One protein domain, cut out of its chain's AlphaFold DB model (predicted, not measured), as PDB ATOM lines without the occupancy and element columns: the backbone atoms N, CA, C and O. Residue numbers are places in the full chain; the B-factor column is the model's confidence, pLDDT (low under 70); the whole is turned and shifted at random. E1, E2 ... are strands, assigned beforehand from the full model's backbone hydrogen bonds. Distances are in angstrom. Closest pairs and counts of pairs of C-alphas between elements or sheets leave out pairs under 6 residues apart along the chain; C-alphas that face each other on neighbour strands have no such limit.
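Overview. This is residues 29 to 99 and 149 to 162 of the 165 residues of an uncharacterized protein of Acidobacteria bacterium (UniProt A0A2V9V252). One sheet of seven strands curls into a partly open barrel, folding back on itself so that E5, E7 and E1 face E3, E4 and E6, with E2 as the hinge. The edge strands E5 and E6 stay apart, and the loop round Leu 70, between E3 and E4, reaches out at one end of the long axis. The printed part has 85 residues with seven named strands, E1 to E7 along the chain, and no named helix; the sheet's order is E5, E7, E1, E2, E3, E4, E6, all antiparallel. The class is all strand, though under half of the residues, 41 of 85, are in named elements. The whole is compact, with a radius of gyration of the C-alphas of 12.6 A, but elongated, spanning 42 by 23 by 19 A.

Arrangement. E1, residues 29 to 34, and E2, residues 46 to 52, form a hairpin at 125 degrees between directions; C-alphas 32 and 52 face each other at 4.3 A, and N 33 is 2.8 A from O 51. E3, residues 57 to 65, forms a hairpin with E2 at 139 degrees, with N 58 and O 50 at 2.7 A. E4, residues 75 to 80, forms a hairpin with E3 at 151 degrees; C-alphas 60 and 80 face each other at 4.0 A, and N 61 is 2.8 A from O 79. E1 to E4 are a meander, each strand the antiparallel neighbour of the one before. E5, residues 84 to 87, is an edge strand; its closest C-alpha to E4 is that of Pro 86, 7.5 A from that of Leu 78. E6, residues 94 to 96, is the other edge strand, antiparallel to E4 at 148 degrees, with N 95 and O 76 at 2.8 A. E7, residues 156 to 161, is antiparallel to E5 at 129 degrees, with N 85 and O 160 at 2.8 A, and to E1 at 137 degrees, with N 30 and O 159 at 2.8 A. The sheet is a folded sheet, one sheet bent back into two leaves that face each other, with 23 pairs of C-alphas within 11 A, and it is strongly twisted.

Along the chain. E1 begins at C-alpha 29, (156.816, 166.734, 183.605), and is 15.8 A long. E2 is 20.1 A, E3 25.5 A, E4 16.7 A, E5 9.4 A and E6 6.2 A. E3 ends at C-alpha 65, (133.671, 153.793, 177.744). E7, 16.1 A, ends at C-alpha 161, (158.541, 159.527, 181.960).

Size, cuts and confidence. The C-alphas of Ser 54 and Leu 70, the two farthest apart, are 42.5 A apart. Residues 100 to 148 are not printed, and C-alphas 99 and 149 are 10.3 A apart across the cut. The link from E1 to E2 is long, with 11 residues; its residues 38 to 39 pair antiparallel with residues 150 to 151. The mean pLDDT of the printed part is 74.1; 28 residues are under 70, among them 66 to 73 and 87 to 99.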
ATOM      1  N   THR A  29     158.149 166.610 184.192       63.53
ATOM      2  CA  THR A  29     156.816 166.734 183.605       63.53
ATOM      3  C   THR A  29     156.953 167.447 182.266       63.53
ATOM      4  O   THR A  29     157.371 168.602 182.211       63.53
ATOM      5  N   THR A  30     156.626 166.755 181.181       69.44
ATOM      6  CA  THR A  30     156.620 167.299 179.823       69.44
ATOM      7  C   THR A  30     155.186 167.613 179.419       69.44
ATOM      8  O   THR A  30     154.292 166.791 179.592       69.44
ATOM      9  N   THR A  31     154.940 168.801 178.879       74.00
ATOM     10  CA  THR A  31     153.612 169.200 178.400       74.00
ATOM     11  C   THR A  31     153.451 168.836 176.931       74.00
ATOM     12  O   THR A  31     154.173 169.349 176.081       74.00
ATOM     13  N   VAL A  32     152.476 167.992 176.612       75.06
ATOM     14  CA  VAL A  32     152.210 167.520 175.252       75.06
ATOM     15  C   VAL A  32     150.847 168.024 174.791       75.06
ATOM     16  O   VAL A  32     149.870 167.953 175.525       75.06
ATOM     17  N   THR A  33     150.769 168.533 173.569       75.94
ATOM     18  CA  THR A  33     149.538 169.046 172.951       75.94
ATOM     19  C   THR A  33     148.879 167.997 172.068       75.94
ATOM     20  O   THR A  33     149.537 167.361 171.245       75.94
ATOM     21  N   LEU A  34     147.571 167.804 172.207       77.50
ATOM     22  CA  LEU A  34     146.821 166.912 171.323       77.50
ATOM     23  C   LEU A  34     146.728 167.493 169.912       77.50
ATOM     24  O   LEU A  34     146.420 168.667 169.729       77.50
ATOM     25  N   THR A  35     146.966 166.659 168.899       77.19
ATOM     26  CA  THR A  35     146.885 167.090 167.490       77.19
ATOM     27  C   THR A  35     145.487 166.887 166.893       77.19
ATOM     28  O   THR A  35     145.144 167.526 165.904       77.19
ATOM     29  N   ALA A  36     144.670 166.014 167.488       72.88
ATOM     30  CA  ALA A  36     143.348 165.653 166.984       72.88
ATOM     31  C   ALA A  36     142.279 165.741 168.079       72.88
ATOM     32  O   ALA A  36     142.567 165.530 169.257       72.88
ATOM     33  N   ASP A  37     141.039 165.998 167.660       77.62
ATOM     34  CA  ASP A  37     139.874 165.952 168.538       77.62
ATOM     35  C   ASP A  37     139.596 164.508 168.982       77.62
ATOM     36  O   ASP A  37     139.450 163.600 168.157       77.62
ATOM     37  N   LEU A  38     139.466 164.296 170.293       77.88
ATOM     38  CA  LEU A  38     139.189 162.986 170.881       77.88
ATOM     39  C   LEU A  38     137.872 162.995 171.646       77.88
ATOM     40  O   LEU A  38     137.481 163.962 172.299       77.88
ATOM     41  N   SER A  39     137.158 161.875 171.572       77.88
ATOM     42  CA  SER A  39     135.859 161.728 172.215       77.88
ATOM     43  C   SER A  39     135.626 160.311 172.726       77.88
ATOM     44  O   SER A  39     135.951 159.323 172.072       77.88
ATOM     45  N   SER A  40     134.916 160.215 173.851       74.62
ATOM     46  CA  SER A  40     134.352 158.963 174.387       74.62
ATOM     47  C   SER A  40     133.381 158.224 173.445       74.62
ATOM     48  O   SER A  40     132.993 157.090 173.732       74.62
ATOM     49  N   LYS A  41     132.960 158.824 172.322       78.38
ATOM     50  CA  LYS A  41     132.176 158.149 171.272       78.38
ATOM     51  C   LYS A  41     133.036 157.395 170.263       78.38
ATOM     52  O   LYS A  41     132.503 156.500 169.594       78.38
ATOM     53  N   LEU A  42     134.319 157.737 170.154       78.25
ATOM     54  CA  LEU A  42     135.247 157.046 169.267       78.25
ATOM     55  C   LEU A  42     135.385 155.574 169.686       78.25
ATOM     56  O   LEU A  42     135.223 155.247 170.870       78.25
ATOM     57  N   PRO A  43     135.609 154.659 168.729       81.25
ATOM     58  CA  PRO A  43     135.837 153.262 169.051       81.25
ATOM     59  C   PRO A  43     137.104 153.114 169.900       81.25
ATOM     60  O   PRO A  43     138.099 153.816 169.714       81.25
ATOM     61  N   THR A  44     137.046 152.200 170.860       84.69
ATOM     62  CA  THR A  44     138.209 151.797 171.653       84.69
ATOM     63  C   THR A  44     139.314 151.311 170.711       84.69
ATOM     64  O   THR A  44     139.034 150.581 169.763       84.69
ATOM     65  N   GLY A  45     140.553 151.735 170.951       81.88
ATOM     66  CA  GLY A  45     141.706 151.463 170.093       81.88
ATOM     67  C   GLY A  45     141.955 152.519 169.013       81.88
ATOM     68  O   GLY A  45     142.865 152.345 168.211       81.88
ATOM     69  N   THR A  46     141.189 153.617 168.980       84.44
ATOM     70  CA  THR A  46     141.478 154.727 168.056       84.44
ATOM     71  C   THR A  46     142.853 155.308 168.378       84.44
ATOM     72  O   THR A  46     143.096 155.708 169.520       84.44
ATOM     73  N   ALA A  47     143.744 155.335 167.387       86.25
ATOM     74  CA  ALA A  47     145.071 155.913 167.528       86.25
ATOM     75  C   ALA A  47     144.981 157.439 167.655       86.25
ATOM     76  O   ALA A  47     144.180 158.079 166.971       86.25
ATOM     77  N   PHE A  48     145.813 158.019 168.513       85.44
ATOM     78  CA  PHE A  48     145.953 159.462 168.641       85.44
ATOM     79  C   PHE A  48     147.423 159.863 168.629       85.44
ATOM     80  O   PHE A  48     148.314 159.073 168.955       85.44
ATOM     81  N   THR A  49     147.659 161.116 168.258       84.94
ATOM     82  CA  THR A  49     148.981 161.732 168.261       84.94
ATOM     83  C   THR A  49     148.976 162.983 169.123       84.94
ATOM     84  O   THR A  49     148.007 163.753 169.158       84.94
ATOM     85  N   ALA A  50     150.075 163.174 169.839       81.69
ATOM     86  CA  ALA A  50     150.291 164.329 170.686       81.69
ATOM     87  C   ALA A  50     151.708 164.865 170.446       81.69
ATOM     88  O   ALA A  50     152.642 164.090 170.257       81.69
ATOM     89  N   LYS A  51     151.881 166.182 170.401       80.94
ATOM     90  CA  LYS A  51     153.143 166.845 170.074       80.94
ATOM     91  C   LYS A  51     153.639 167.668 171.254       80.94
ATOM     92  O   LYS A  51     152.895 168.469 171.810       80.94
ATOM     93  N   ASP A  52     154.892 167.480 171.632       82.06
ATOM     94  CA  ASP A  52     155.548 168.284 172.667       82.06
ATOM     95  C   ASP A  52     156.062 169.622 172.096       82.06
ATOM     96  O   ASP A  52     156.189 169.783 170.879       82.06
ATOM     97  N   ALA A  53     156.392 170.578 172.967       73.94
ATOM     98  CA  ALA A  53     157.003 171.859 172.609       73.94
ATOM     99  C   ALA A  53     158.313 171.688 171.817       73.94
ATOM    100  O   ALA A  53     158.623 172.494 170.942       73.94
ATOM    101  N   SER A  54     159.042 170.594 172.065       75.62
ATOM    102  CA  SER A  54     160.240 170.185 171.315       75.62
ATOM    103  C   SER A  54     159.956 169.688 169.890       75.62
ATOM    104  O   SER A  54     160.874 169.460 169.105       75.62
ATOM    105  N   GLY A  55     158.686 169.484 169.541       78.25
ATOM    106  CA  GLY A  55     158.260 168.949 168.257       78.25
ATOM    107  C   GLY A  55     158.228 167.424 168.168       78.25
ATOM    108  O   GLY A  55     157.811 166.901 167.133       78.25
ATOM    109  N   LYS A  56     158.606 166.709 169.235       83.31
ATOM    110  CA  LYS A  56     158.505 165.249 169.308       83.31
ATOM    111  C   LYS A  56     157.040 164.805 169.288       83.31
ATOM    112  O   LYS A  56     156.214 165.335 170.032       83.31
ATOM    113  N   ILE A  57     156.743 163.824 168.439       85.81
ATOM    114  CA  ILE A  57     155.409 163.237 168.297       85.81
ATOM    115  C   ILE A  57     155.340 161.982 169.160       85.81
ATOM    116  O   ILE A  57     156.131 161.059 168.984       85.81
ATOM    117  N   TYR A  58     154.371 161.969 170.061       81.75
ATOM    118  CA  TYR A  58     153.987 160.842 170.887       81.75
ATOM    119  C   TYR A  58     152.763 160.172 170.285       81.75
ATOM    120  O   TYR A  58     151.819 160.846 169.857       81.75
ATOM    121  N   GLN A  59     152.779 158.844 170.255       87.56
ATOM    122  CA  GLN A  59     151.670 158.049 169.737       87.56
ATOM    123  C   GLN A  59     151.020 157.248 170.858       87.56
ATOM    124  O   GLN A  59     151.671 156.805 171.806       87.56
ATOM    125  N   GLY A  60     149.716 157.048 170.736       86.62
ATOM    126  CA  GLY A  60     148.949 156.280 171.697       86.62
ATOM    127  C   GLY A  60     147.635 155.792 171.122       86.62
ATOM    128  O   GLY A  60     147.311 156.028 169.958       86.62
ATOM    129  N   TYR A  61     146.863 155.114 171.958       87.12
ATOM    130  CA  TYR A  61     145.522 154.660 171.634       87.12
ATOM    131  C   TYR A  61     144.539 155.012 172.745       87.12
ATOM    132  O   TYR A  61     144.887 155.175 173.917       87.12
ATOM    133  N   LEU A  62     143.278 155.139 172.350       84.06
ATOM    134  CA  LEU A  62     142.203 155.559 173.231       84.06
ATOM    135  C   LEU A  62     141.424 154.357 173.766       84.06
ATOM    136  O   LEU A  62     140.887 153.572 172.984       84.06
ATOM    137  N   ILE A  63     141.266 154.244 175.084       84.06
ATOM    138  CA  ILE A  63     140.303 153.314 175.683       84.06
ATOM    139  C   ILE A  63     139.037 154.098 176.015       84.06
ATOM    140  O   ILE A  63     139.062 155.005 176.841       84.06
ATOM    141  N   THR A  64     137.920 153.782 175.361       83.38
ATOM    142  CA  THR A  64     136.658 154.516 175.531       83.38
ATOM    143  C   THR A  64     135.600 153.681 176.235       83.38
ATOM    144  O   THR A  64     135.309 152.548 175.859       83.38
ATOM    145  N   HIS A  65     134.931 154.287 177.212       80.56
ATOM    146  CA  HIS A  65     133.671 153.793 177.744       80.56
ATOM    147  C   HIS A  65     132.550 154.703 177.255       80.56
ATOM    148  O   HIS A  65     132.315 155.796 177.777       80.56
ATOM    149  N   ARG A  66     131.847 154.240 176.216       66.88
ATOM    150  CA  ARG A  66     130.746 154.991 175.604       66.88
ATOM    151  C   ARG A  66     129.655 155.326 176.619       66.88
ATOM    152  O   ARG A  66     129.168 154.455 177.343       66.88
ATOM    153  N   ALA A  67     129.187 156.570 176.558       64.81
ATOM    154  CA  ALA A  67     127.964 156.999 177.221       64.81
ATOM    155  C   ALA A  67     126.767 156.204 176.659       64.81
ATOM    156  O   ALA A  67     126.339 156.430 175.523       64.81
ATOM    157  N   ARG A  68     126.222 155.253 177.428       59.22
ATOM    158  CA  ARG A  68     124.924 154.628 177.121       59.22
ATOM    159  C   ARG A  68     123.817 155.442 177.795       59.22
ATOM    160  O   ARG A  68     124.019 155.974 178.881       59.22
ATOM    161  N   ARG A  69     122.687 155.574 177.091       57.78
ATOM    162  CA  ARG A  69     121.539 156.462 177.360       57.78
ATOM    163  C   ARG A  69     121.294 156.833 178.838       57.78
ATOM    164  O   ARG A  69     121.276 155.992 179.728       57.78
ATOM    165  N   LEU A  70     120.960 158.114 178.997       54.38
ATOM    166  CA  LEU A  70     120.209 158.759 180.082       54.38
ATOM    167  C   LEU A  70     120.844 158.948 181.461       54.38
ATOM    168  O   LEU A  70     120.373 159.837 182.146       54.38
ATOM    169  N   LEU A  71     121.904 158.251 181.880       54.09
ATOM    170  CA  LEU A  71     122.482 158.534 183.216       54.09
ATOM    171  C   LEU A  71     123.993 158.309 183.356       54.09
ATOM    172  O   LEU A  71     124.569 158.696 184.372       54.09
ATOM    173  N   ARG A  72     124.661 157.716 182.358       58.38
ATOM    174  CA  ARG A  72     126.093 157.405 182.446       58.38
ATOM    175  C   ARG A  72     126.908 158.355 181.577       58.38
ATOM    176  O   ARG A  72     126.776 158.341 180.351       58.38
ATOM    177  N   SER A  73     127.739 159.177 182.215       63.34
ATOM    178  CA  SER A  73     128.764 159.957 181.520       63.34
ATOM    179  C   SER A  73     129.721 159.012 180.801       63.34
ATOM    180  O   SER A  73     130.096 157.972 181.343       63.34
ATOM    181  N   GLY A  74     130.098 159.364 179.575       72.19
ATOM    182  CA  GLY A  74     131.182 158.686 178.880       72.19
ATOM    183  C   GLY A  74     132.505 158.985 179.573       72.19
ATOM    184  O   GLY A  74     132.684 160.076 180.124       72.19
ATOM    185  N   SER A  75     133.422 158.028 179.531       77.81
ATOM    186  CA  SER A  75     134.804 158.239 179.951       77.81
ATOM    187  C   SER A  75     135.774 157.780 178.873       77.81
ATOM    188  O   SER A  75     135.425 156.983 177.994       77.81
ATOM    189  N   MET A  76     136.982 158.330 178.902       82.50
ATOM    190  CA  MET A  76     138.073 157.886 178.046       82.50
ATOM    191  C   MET A  76     139.393 157.875 178.810       82.50
ATOM    192  O   MET A  76     139.604 158.711 179.680       82.50
ATOM    193  N   VAL A  77     140.272 156.940 178.471       84.00
ATOM    194  CA  VAL A  77     141.633 156.832 178.997       84.00
ATOM    195  C   VAL A  77     142.596 156.941 177.827       84.00
ATOM    196  O   VAL A  77     142.418 156.275 176.802       84.00
ATOM    197  N   LEU A  78     143.606 157.790 177.984       81.75
ATOM    198  CA  LEU A  78     144.680 157.970 177.016       81.75
ATOM    199  C   LEU A  78     145.839 157.050 177.385       81.75
ATOM    200  O   LEU A  78     146.422 157.193 178.459       81.75
ATOM    201  N   VAL A  79     146.177 156.119 176.496       84.19
ATOM    202  CA  VAL A  79     147.315 155.219 176.690       84.19
ATOM    203  C   VAL A  79     148.384 155.556 175.668       84.19
ATOM    204  O   VAL A  79     148.156 155.433 174.468       84.19
ATOM    205  N   PHE A  80     149.550 155.982 176.144       83.69
ATOM    206  CA  PHE A  80     150.706 156.242 175.295       83.69
ATOM    207  C   PHE A  80     151.468 154.939 175.044       83.69
ATOM    208  O   PHE A  80     151.644 154.126 175.952       83.69
ATOM    209  N   THR A  81     151.898 154.736 173.801       83.94
ATOM    210  CA  THR A  81     152.764 153.612 173.413       83.94
ATOM    211  C   THR A  81     154.198 153.853 173.882       83.94
ATOM    212  O   THR A  81     154.912 152.922 174.248       83.94
ATOM    213  N   ASP A  82     154.604 155.120 173.895       79.06
ATOM    214  CA  ASP A  82     155.889 155.567 174.416       79.06
ATOM    215  C   ASP A  82     155.970 155.380 175.944       79.06
ATOM    216  O   ASP A  82     154.934 155.341 176.612       79.06
ATOM    217  N   PRO A  83     157.178 155.294 176.541       78.69
ATOM    218  CA  PRO A  83     157.369 155.121 177.983       78.69
ATOM    219  C   PRO A  83     157.067 156.417 178.759       78.69
ATOM    220  O   PRO A  83     157.909 156.951 179.479       78.69
ATOM    221  N   VAL A  84     155.852 156.936 178.611       73.56
ATOM    222  CA  VAL A  84     155.329 158.131 179.269       73.56
ATOM    223  C   VAL A  84     153.949 157.827 179.847       73.56
ATOM    224  O   VAL A  84     153.177 157.050 179.290       73.56
ATOM    225  N   VAL A  85     153.648 158.420 180.996       76.00
ATOM    226  CA  VAL A  85     152.372 158.274 181.699       76.00
ATOM    227  C   VAL A  85     151.735 159.655 181.809       76.00
ATOM    228  O   VAL A  85     152.414 160.581 182.258       76.00
ATOM    229  N   PRO A  86     150.465 159.829 181.414       74.88
ATOM    230  CA  PRO A  86     149.788 161.103 181.585       74.88
ATOM    231  C   PRO A  86     149.555 161.376 183.070       74.88
ATOM    232  O   PRO A  86     149.008 160.542 183.793       74.88
ATOM    233  N   VAL A  87     149.950 162.561 183.517       69.44
ATOM    234  CA  VAL A  87     149.610 163.092 184.832       69.44
ATOM    235  C   VAL A  87     148.230 163.709 184.711       69.44
ATOM    236  O   VAL A  87     148.045 164.775 184.129       69.44
ATOM    237  N   MET A  88     147.235 162.998 185.225       69.31
ATOM    238  CA  MET A  88     145.869 163.494 185.294       69.31
ATOM    239  C   MET A  88     145.445 163.696 186.740       69.31
ATOM    240  O   MET A  88     146.015 163.128 187.668       69.31
ATOM    241  N   LYS A  89     144.400 164.507 186.918       64.25
ATOM    242  CA  LYS A  89     143.788 164.757 188.225       64.25
ATOM    243  C   LYS A  89     143.272 163.471 188.880       64.25
ATOM    244  O   LYS A  89     143.318 163.354 190.102       64.25
ATOM    245  N   ASP A  90     142.789 162.536 188.066       66.81
ATOM    246  CA  ASP A  90     142.376 161.214 188.516       66.81
ATOM    247  C   ASP A  90     143.589 160.264 188.453       66.81
ATOM    248  O   ASP A  90     144.201 160.142 187.388       66.81
ATOM    249  N   PRO A  91     143.933 159.555 189.548       59.31
ATOM    250  CA  PRO A  91     145.096 158.660 189.597       59.31
ATOM    251  C   PRO A  91     144.980 157.465 188.635       59.31
ATOM    252  O   PRO A  91     145.977 156.822 188.322       59.31
ATOM    253  N   GLU A  92     143.771 157.184 188.147       58.59
ATOM    254  CA  GLU A  92     143.487 156.152 187.145       58.59
ATOM    255  C   GLU A  92     143.657 156.650 185.692       58.59
ATOM    256  O   GLU A  92     143.507 155.869 184.757       58.59
ATOM    257  N   GLY A  93     143.948 157.941 185.472       64.56
ATOM    258  CA  GLY A  93     144.108 158.513 184.125       64.56
ATOM    259  C   GLY A  93     142.805 158.602 183.321       64.56
ATOM    260  O   GLY A  93     142.828 158.651 182.089       64.56
ATOM    261  N   VAL A  94     141.657 158.579 184.007       69.94
ATOM    262  CA  VAL A  94     140.330 158.552 183.386       69.94
ATOM    263  C   VAL A  94     139.804 159.970 183.191       69.94
ATOM    264  O   VAL A  94     139.606 160.720 184.139       69.94
ATOM    265  N   ILE A  95     139.489 160.322 181.948       68.44
ATOM    266  CA  ILE A  95     138.831 161.580 181.600       68.44
ATOM    267  C   ILE A  95     137.326 161.351 181.593       68.44
ATOM    268  O   ILE A  95     136.783 160.624 180.756       68.44
ATOM    269  N   HIS A  96     136.644 161.996 182.531       67.19
ATOM    270  CA  HIS A  96     135.204 161.898 182.717       67.19
ATOM    271  C   HIS A  96     134.455 163.027 181.995       67.19
ATOM    272  O   HIS A  96     134.843 164.193 182.051       67.19
ATOM    273  N   GLY A  97     133.322 162.705 181.362       60.12
ATOM    274  CA  GLY A  97     132.391 163.718 180.861       60.12
ATOM    275  C   GLY A  97     131.822 164.560 182.011       60.12
ATOM    276  O   GLY A  97     131.320 164.011 182.995       60.12
ATOM    277  N   GLY A  98     131.897 165.890 181.886       56.31
ATOM    278  CA  GLY A  98     131.547 166.844 182.944       56.31
ATOM    279  C   GLY A  98     130.158 166.638 183.570       56.31
ATOM    280  O   GLY A  98     129.177 166.301 182.903       56.31
ATOM    281  N   ASN A  99     130.063 166.869 184.883       50.84
ATOM    282  CA  ASN A  99     128.873 166.571 185.678       50.84
ATOM    283  C   ASN A  99     127.834 167.714 185.646       50.84
ATOM    284  O   ASN A  99     127.688 168.467 186.610       50.84
ATOM    285  N   ALA A 149     132.700 162.749 177.285       68.25
ATOM    286  CA  ALA A 149     134.056 163.260 177.455       68.25
ATOM    287  C   ALA A 149     134.575 163.661 176.071       68.25
ATOM    288  O   ALA A 149     134.509 162.842 175.145       68.25
ATOM    289  N   LYS A 150     135.045 164.902 175.940       76.81
ATOM    290  CA  LYS A 150     135.647 165.461 174.728       76.81
ATOM    291  C   LYS A 150     136.947 166.156 175.105       76.81
ATOM    292  O   LYS A 150     136.983 166.832 176.128       76.81
ATOM    293  N   LEU A 151     137.957 165.968 174.275       72.81
ATOM    294  CA  LEU A 151     139.219 166.695 174.275       72.81
ATOM    295  C   LEU A 151     139.364 167.312 172.896       72.81
ATOM    296  O   LEU A 151     139.061 166.658 171.892       72.81
ATOM    297  N   HIS A 152     139.794 168.558 172.859       74.94
ATOM    298  CA  HIS A 152     139.974 169.287 171.619       74.94
ATOM    299  C   HIS A 152     141.426 169.220 171.159       74.94
ATOM    300  O   HIS A 152     142.358 169.103 171.960       74.94
ATOM    301  N   ALA A 153     141.627 169.310 169.848       68.25
ATOM    302  CA  ALA A 153     142.943 169.574 169.295       68.25
ATOM    303  C   ALA A 153     143.490 170.881 169.900       68.25
ATOM    304  O   ALA A 153     142.807 171.906 169.917       68.25
ATOM    305  N   GLY A 154     144.718 170.830 170.413       65.69
ATOM    306  CA  GLY A 154     145.357 171.923 171.148       65.69
ATOM    307  C   GLY A 154     145.304 171.796 172.673       65.69
ATOM    308  O   GLY A 154     146.042 172.521 173.338       65.69
ATOM    309  N   ASP A 155     144.521 170.867 173.236       69.44
ATOM    310  CA  ASP A 155     144.530 170.625 174.683       69.44
ATOM    311  C   ASP A 155     145.906 170.114 175.142       69.44
ATOM    312  O   ASP A 155     146.506 169.228 174.522       69.44
ATOM    313  N   THR A 156     146.405 170.681 176.241       70.94
ATOM    314  CA  THR A 156     147.679 170.310 176.861       70.94
ATOM    315  C   THR A 156     147.484 169.202 177.892       70.94
ATOM    316  O   THR A 156     146.631 169.279 178.775       70.94
ATOM    317  N   ILE A 157     148.312 168.167 177.800       74.31
ATOM    318  CA  ILE A 157     148.381 167.048 178.733       74.31
ATOM    319  C   ILE A 157     149.787 167.012 179.307       74.31
ATOM    320  O   ILE A 157     150.773 166.959 178.572       74.31
ATOM    321  N   GLU A 158     149.886 167.007 180.625       76.00
ATOM    322  CA  GLU A 158     151.152 166.758 181.301       76.00
ATOM    323  C   GLU A 158     151.456 165.261 181.255       76.00
ATOM    324  O   GLU A 158     150.609 164.430 181.581       76.00
ATOM    325  N   VAL A 159     152.664 164.896 180.839       74.19
ATOM    326  CA  VAL A 159     153.149 163.516 180.845       74.19
ATOM    327  C   VAL A 159     154.448 163.433 181.630       74.19
ATOM    328  O   VAL A 159     155.266 164.347 181.614       74.19
ATOM    329  N   VAL A 160     154.653 162.320 182.321       77.50
ATOM    330  CA  VAL A 160     155.886 162.021 183.052       77.50
ATOM    331  C   VAL A 160     156.502 160.765 182.466       77.50
ATOM    332  O   VAL A 160     155.793 159.827 182.100       77.50
ATOM    333  N   ALA A 161     157.830 160.729 182.373       72.81
ATOM    334  CA  ALA A 161     158.541 159.527 181.960       72.81
ATOM    335  C   ALA A 161     158.180 158.352 182.883       72.81
ATOM    336  O   ALA A 161     158.255 158.454 184.110       72.81
ATOM    337  N   ARG A 162     157.781 157.223 182.292       68.44
ATOM    338  CA  ARG A 162     157.452 156.010 183.037       68.44
ATOM    339  C   ARG A 162     158.723 155.529 183.730       68.44
ATOM    340  O   ARG A 162     159.657 155.083 183.068       68.44
TER     341      ARG A 162